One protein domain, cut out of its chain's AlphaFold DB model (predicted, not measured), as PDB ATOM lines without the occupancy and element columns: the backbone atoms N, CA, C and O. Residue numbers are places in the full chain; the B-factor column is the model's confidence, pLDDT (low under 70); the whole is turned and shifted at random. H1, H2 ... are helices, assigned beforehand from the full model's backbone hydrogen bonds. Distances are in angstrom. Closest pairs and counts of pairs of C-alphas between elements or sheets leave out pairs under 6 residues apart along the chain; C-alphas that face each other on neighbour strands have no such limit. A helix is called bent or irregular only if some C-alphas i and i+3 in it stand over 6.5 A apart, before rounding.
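Overview. This is residues 288 to 335 of the 383 residues of the protein "HCO3_cotransp domain-containing protein" of Macrostomum lignano (UniProt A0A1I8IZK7). Two helices meet near their ends as a V, with the longer arm H2 and the shorter arm H1 joined at the corner by a tight link, residues 307 to 310. The far parts of both arms stand free, and the space between them is open. The printed part has 48 residues with two named helices, in the order H1, H2, and no named strand, and its class is all helix. It is loose, with a radius of gyration of the C-alphas of 13.7 A, and elongated, spanning 42 by 22 by 13 A.

Arrangement. The longest helix is H2, residues 311 to 333. H1, residues 291 to 306, touches H2 with residues 300 to 305 alone, and H2 touches H1 with residue 311 alone. There are 4 pairs of C-alphas within 8 A, and the closest C-alphas of the two helices are those of Cys 304 and Tyr 311, 5.7 A apart. The two run opposite ways at a steep tilt of 47 degrees. Their centres are 17.4 A apart. In H1 and H2 every O i to N i+4 pair is within hydrogen-bond range.

Along the chain. H2 measures 32.5 A from C-alpha 311 at (-20.039, 22.495, -39.529) to C-alpha 333 at (-9.546, 29.681, -69.444). H1 measures 23.3 A from its first to its last C-alpha, and it begins with C-alpha 291 at (-17.181, 8.621, -53.073). Neither helix is bent.

Size, cuts and confidence. The two C-alphas farthest apart are those of Asp 306 and Gln 335, at 42.5 A. Residues 316 to 335, of which 316 to 333 belong to H2, stand free, and so do residues 288 to 296, of which 291 to 296 belong to H1. The printed part has no cut and no long link. The mean pLDDT of the printed part is 74.8, and it is under 70 at residues 288 to 292, residue 294 and residues 331 to 335.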
ATOM      1  N   TRP A 288     -24.155  14.172 -57.881       45.31
ATOM      2  CA  TRP A 288     -23.510  12.876 -57.759       45.31
ATOM      3  C   TRP A 288     -22.461  13.074 -56.683       45.31
ATOM      4  O   TRP A 288     -21.370  13.578 -56.949       45.31
ATOM      5  N   VAL A 289     -22.818  12.780 -55.436       53.12
ATOM      6  CA  VAL A 289     -21.853  12.776 -54.341       53.12
ATOM      7  C   VAL A 289     -20.812  11.721 -54.721       53.12
ATOM      8  O   VAL A 289     -21.052  10.525 -54.645       53.12
ATOM      9  N   ASN A 290     -19.671  12.135 -55.262       59.25
ATOM     10  CA  ASN A 290     -18.610  11.191 -55.575       59.25
ATOM     11  C   ASN A 290     -18.121  10.581 -54.257       59.25
ATOM     12  O   ASN A 290     -18.083  11.262 -53.231       59.25
ATOM     13  N   ARG A 291     -17.712   9.309 -54.266       58.41
ATOM     14  CA  ARG A 291     -17.181   8.621 -53.073       58.41
ATOM     15  C   ARG A 291     -16.080   9.428 -52.375       58.41
ATOM     16  O   ARG A 291     -16.014   9.450 -51.151       58.41
ATOM     17  N   SER A 292     -15.283  10.150 -53.154       59.31
ATOM     18  CA  SER A 292     -14.227  11.045 -52.677       59.31
ATOM     19  C   SER A 292     -14.756  12.260 -51.905       59.31
ATOM     20  O   SER A 292     -14.148  12.662 -50.918       59.31
ATOM     21  N   VAL A 293     -15.910  12.809 -52.301       71.06
ATOM     22  CA  VAL A 293     -16.561  13.924 -51.593       71.06
ATOM     23  C   VAL A 293     -17.072  13.456 -50.232       71.06
ATOM     24  O   VAL A 293     -16.940  14.176 -49.255       71.06
ATOM     25  N   LEU A 294     -17.571  12.219 -50.132       67.38
ATOM     26  CA  LEU A 294     -18.005  11.663 -48.848       67.38
ATOM     27  C   LEU A 294     -16.844  11.519 -47.853       67.38
ATOM     28  O   LEU A 294     -16.978  11.876 -46.685       67.38
ATOM     29  N   VAL A 295     -15.698  11.017 -48.313       71.44
ATOM     30  CA  VAL A 295     -14.500  10.914 -47.466       71.44
ATOM     31  C   VAL A 295     -14.058  12.305 -47.006       71.44
ATOM     32  O   VAL A 295     -13.812  12.501 -45.818       71.44
ATOM     33  N   PHE A 296     -14.044  13.282 -47.913       74.50
ATOM     34  CA  PHE A 296     -13.744  14.673 -47.577       74.50
ATOM     35  C   PHE A 296     -14.693  15.236 -46.505       74.50
ATOM     36  O   PHE A 296     -14.227  15.748 -45.490       74.50
ATOM     37  N   GLU A 297     -16.005  15.054 -46.658       73.75
ATOM     38  CA  GLU A 297     -17.010  15.509 -45.685       73.75
ATOM     39  C   GLU A 297     -16.815  14.879 -44.298       73.75
ATOM     40  O   GLU A 297     -16.949  15.558 -43.283       73.75
ATOM     41  N   THR A 298     -16.429  13.599 -44.220       72.50
ATOM     42  CA  THR A 298     -16.149  12.959 -42.921       72.50
ATOM     43  C   THR A 298     -14.905  13.514 -42.227       72.50
ATOM     44  O   THR A 298     -14.874  13.573 -40.997       72.50
ATOM     45  N   ILE A 299     -13.892  13.931 -42.993       82.06
ATOM     46  CA  ILE A 299     -12.672  14.554 -42.461       82.06
ATOM     47  C   ILE A 299     -12.997  15.959 -41.953       82.06
ATOM     48  O   ILE A 299     -12.647  16.293 -40.822       82.06
ATOM     49  N   VAL A 300     -13.725  16.745 -42.748       82.62
ATOM     50  CA  VAL A 300     -14.183  18.087 -42.366       82.62
ATOM     51  C   VAL A 300     -15.064  18.027 -41.122       82.62
ATOM     52  O   VAL A 300     -14.863  18.800 -40.194       82.62
ATOM     53  N   PHE A 301     -15.984  17.066 -41.046       78.31
ATOM     54  CA  PHE A 301     -16.835  16.896 -39.873       78.31
ATOM     55  C   PHE A 301     -16.038  16.562 -38.604       78.31
ATOM     56  O   PHE A 301     -16.339  17.094 -37.536       78.31
ATOM     57  N   LYS A 302     -15.015  15.699 -38.708       80.00
ATOM     58  CA  LYS A 302     -14.127  15.403 -37.574       80.00
ATOM     59  C   LYS A 302     -13.339  16.634 -37.139       80.00
ATOM     60  O   LYS A 302     -13.366  16.959 -35.961       80.00
ATOM     61  N   MET A 303     -12.763  17.370 -38.088       84.62
ATOM     62  CA  MET A 303     -12.070  18.624 -37.801       84.62
ATOM     63  C   MET A 303     -13.001  19.633 -37.108       84.62
ATOM     64  O   MET A 303     -12.671  20.137 -36.043       84.62
ATOM     65  N   CYS A 304     -14.192  19.895 -37.648       84.56
ATOM     66  CA  CYS A 304     -15.134  20.839 -37.038       84.56
ATOM     67  C   CYS A 304     -15.512  20.445 -35.603       84.56
ATOM     68  O   CYS A 304     -15.719  21.321 -34.770       84.56
ATOM     69  N   LYS A 305     -15.560  19.142 -35.295       82.50
ATOM     70  CA  LYS A 305     -15.819  18.648 -33.940       82.50
ATOM     71  C   LYS A 305     -14.628  18.842 -32.997       82.50
ATOM     72  O   LYS A 305     -14.844  19.137 -31.827       82.50
ATOM     73  N   ASP A 306     -13.406  18.687 -33.494       90.56
ATOM     74  CA  ASP A 306     -12.187  18.853 -32.695       90.56
ATOM     75  C   ASP A 306     -11.895  20.335 -32.383       90.56
ATOM     76  O   ASP A 306     -11.311  20.641 -31.346       90.56
ATOM     77  N   TYR A 307     -12.334  21.256 -33.251       89.06
ATOM     78  CA  TYR A 307     -12.140  22.708 -33.113       89.06
ATOM     79  C   TYR A 307     -13.388  23.483 -32.630       89.06
ATOM     80  O   TYR A 307     -13.329  24.708 -32.544       89.06
ATOM     81  N   ASP A 308     -14.494  22.799 -32.315       84.25
ATOM     82  CA  ASP A 308     -15.788  23.394 -31.907       84.25
ATOM     83  C   ASP A 308     -16.338  24.426 -32.920       84.25
ATOM     84  O   ASP A 308     -16.842  25.492 -32.579       84.25
ATOM     85  N   TRP A 309     -16.193  24.137 -34.216       83.44
ATOM     86  CA  TRP A 309     -16.687  24.999 -35.293       83.44
ATOM     87  C   TRP A 309     -18.030  24.518 -35.831       83.44
ATOM     88  O   TRP A 309     -18.250  23.323 -36.050       83.44
ATOM     89  N   ASP A 310     -18.910  25.470 -36.147       84.25
ATOM     90  CA  ASP A 310     -20.187  25.191 -36.797       84.25
ATOM     91  C   ASP A 310     -19.976  24.581 -38.191       84.25
ATOM     92  O   ASP A 310     -19.657  25.267 -39.168       84.25
ATOM     93  N   TYR A 311     -20.209  23.270 -38.295       78.50
ATOM     94  CA  TYR A 311     -20.039  22.495 -39.529       78.50
ATOM     95  C   TYR A 311     -20.820  23.082 -40.716       78.50
ATOM     96  O   TYR A 311     -20.309  23.138 -41.834       78.50
ATOM     97  N   LEU A 312     -22.055  23.544 -40.482       76.75
ATOM     98  CA  LEU A 312     -22.913  24.065 -41.549       76.75
ATOM     99  C   LEU A 312     -22.342  25.357 -42.152       76.75
ATOM    100  O   LEU A 312     -22.250  25.474 -43.371       76.75
ATOM    101  N   SER A 313     -21.879  26.271 -41.297       83.12
ATOM    102  CA  SER A 313     -21.239  27.524 -41.702       83.12
ATOM    103  C   SER A 313     -19.925  27.262 -42.435       83.12
ATOM    104  O   SER A 313     -19.706  27.801 -43.519       83.12
ATOM    105  N   PHE A 314     -19.064  26.388 -41.901       82.69
ATOM    106  CA  PHE A 314     -17.782  26.052 -42.530       82.69
ATOM    107  C   PHE A 314     -17.959  25.439 -43.929       82.69
ATOM    108  O   PHE A 314     -17.233  25.786 -44.869       82.69
ATOM    109  N   LYS A 315     -18.965  24.571 -44.091       81.06
ATOM    110  CA  LYS A 315     -19.323  23.975 -45.383       81.06
ATOM    111  C   LYS A 315     -19.742  25.036 -46.400       81.06
ATOM    112  O   LYS A 315     -19.318  24.980 -47.554       81.06
ATOM    113  N   ASP A 316     -20.553  26.001 -45.983       81.94
ATOM    114  CA  ASP A 316     -21.076  27.033 -46.879       81.94
ATOM    115  C   ASP A 316     -19.983  28.029 -47.295       81.94
ATOM    116  O   ASP A 316     -19.867  28.353 -48.479       81.94
ATOM    117  N   TRP A 317     -19.102  28.419 -46.367       87.19
ATOM    118  CA  TRP A 317     -17.907  29.208 -46.683       87.19
ATOM    119  C   TRP A 317     -16.994  28.481 -47.674       87.19
ATOM    120  O   TRP A 317     -16.606  29.052 -48.693       87.19
ATOM    121  N   THR A 318     -16.712  27.197 -47.436       85.00
ATOM    122  CA  THR A 318     -15.892  26.368 -48.334       85.00
ATOM    123  C   THR A 318     -16.511  26.268 -49.732       85.00
ATOM    124  O   THR A 318     -15.818  26.437 -50.737       85.00
ATOM    125  N   GLY A 319     -17.831  26.067 -49.817       83.31
ATOM    126  CA  GLY A 319     -18.562  26.044 -51.085       83.31
ATOM    127  C   GLY A 319     -18.494  27.373 -51.846       83.31
ATOM    128  O   GLY A 319     -18.327  27.374 -53.068       83.31
ATOM    129  N   LEU A 320     -18.552  28.501 -51.136       84.19
ATOM    130  CA  LEU A 320     -18.437  29.837 -51.725       84.19
ATOM    131  C   LEU A 320     -17.038  30.083 -52.313       84.19
ATOM    132  O   LEU A 320     -16.933  30.559 -53.445       84.19
ATOM    133  N   TYR A 321     -15.972  29.691 -51.606       87.75
ATOM    134  CA  TYR A 321     -14.601  29.774 -52.129       87.75
ATOM    135  C   TYR A 321     -14.400  28.900 -53.369       87.75
ATOM    136  O   TYR A 321     -13.834  29.364 -54.360       87.75
ATOM    137  N   ILE A 322     -14.906  27.663 -53.356       82.94
ATOM    138  CA  ILE A 322     -14.836  26.764 -54.514       82.94
ATOM    139  C   ILE A 322     -15.575  27.388 -55.707       82.94
ATOM    140  O   ILE A 322     -15.017  27.461 -56.800       82.94
ATOM    141  N   SER A 323     -16.783  27.923 -55.507       74.44
ATOM    142  CA  SER A 323     -17.535  28.602 -56.571       74.44
ATOM    143  C   SER A 323     -16.783  29.804 -57.152       74.44
ATOM    144  O   SER A 323     -16.797  30.000 -58.369       74.44
ATOM    145  N   LEU A 324     -16.122  30.602 -56.310       80.88
ATOM    146  CA  LEU A 324     -15.337  31.758 -56.742       80.88
ATOM    147  C   LEU A 324     -14.110  31.334 -57.562       80.88
ATOM    148  O   LEU A 324     -13.846  31.911 -58.615       80.88
ATOM    149  N   ILE A 325     -13.394  30.300 -57.117       78.62
ATOM    150  CA  ILE A 325     -12.220  29.766 -57.820       78.62
ATOM    151  C   ILE A 325     -12.627  29.153 -59.166       78.62
ATOM    152  O   ILE A 325     -11.943  29.377 -60.162       78.62
ATOM    153  N   LEU A 326     -13.754  28.435 -59.234       76.56
ATOM    154  CA  LEU A 326     -14.273  27.913 -60.501       76.56
ATOM    155  C   LEU A 326     -14.675  29.034 -61.463       76.56
ATOM    156  O   LEU A 326     -14.349  28.959 -62.646       76.56
ATOM    157  N   LEU A 327     -15.346  30.077 -60.972       71.94
ATOM    158  CA  LEU A 327     -15.718  31.230 -61.794       71.94
ATOM    159  C   LEU A 327     -14.473  31.921 -62.364       71.94
ATOM    160  O   LEU A 327     -14.422  32.240 -63.552       71.94
ATOM    161  N   LEU A 328     -13.452  32.093 -61.527       73.62
ATOM    162  CA  LEU A 328     -12.179  32.687 -61.903       73.62
ATOM    163  C   LEU A 328     -11.425  31.816 -62.924       73.62
ATOM    164  O   LEU A 328     -10.925  32.322 -63.925       73.62
ATOM    165  N   PHE A 329     -11.396  30.498 -62.721       72.31
ATOM    166  CA  PHE A 329     -10.793  29.545 -63.651       72.31
ATOM    167  C   PHE A 329     -11.490  29.547 -65.018       72.31
ATOM    168  O   PHE A 329     -10.812  29.566 -66.045       72.31
ATOM    169  N   VAL A 330     -12.826  29.576 -65.056       73.75
ATOM    170  CA  VAL A 330     -13.600  29.674 -66.308       73.75
ATOM    171  C   VAL A 330     -13.309  30.994 -67.022       73.75
ATOM    172  O   VAL A 330     -13.054  30.992 -68.229       73.75
ATOM    173  N   ALA A 331     -13.265  32.104 -66.282       63.00
ATOM    174  CA  ALA A 331     -12.936  33.411 -66.837       63.00
ATOM    175  C   ALA A 331     -11.518  33.440 -67.437       63.00
ATOM    176  O   ALA A 331     -11.342  33.918 -68.555       63.00
ATOM    177  N   PHE A 332     -10.516  32.871 -66.758       58.91
ATOM    178  CA  PHE A 332      -9.135  32.834 -67.258       58.91
ATOM    179  C   PHE A 332      -8.898  31.804 -68.365       58.91
ATOM    180  O   PHE A 332      -8.077  32.043 -69.252       58.91
ATOM    181  N   ARG A 333      -9.627  30.683 -68.370       56.78
ATOM    182  CA  ARG A 333      -9.546  29.681 -69.444       56.78
ATOM    183  C   ARG A 333     -10.023  30.251 -70.782       56.78
ATOM    184  O   ARG A 333      -9.457  29.900 -71.810       56.78
ATOM    185  N   SER A 334     -10.974  31.188 -70.762       51.34
ATOM    186  CA  SER A 334     -11.422  31.919 -71.955       51.34
ATOM    187  C   SER A 334     -10.379  32.897 -72.516       51.34
ATOM    188  O   SER A 334     -10.541  33.357 -73.640       51.34
ATOM    189  N   GLN A 335      -9.326  33.234 -71.761       51.56
ATOM    190  CA  GLN A 335      -8.334  34.256 -72.132       51.56
ATOM    191  C   GLN A 335      -6.994  33.662 -72.603       51.56
ATOM    192  O   GLN A 335      -6.098  34.396 -73.016       51.56
TER     193      GLN A 335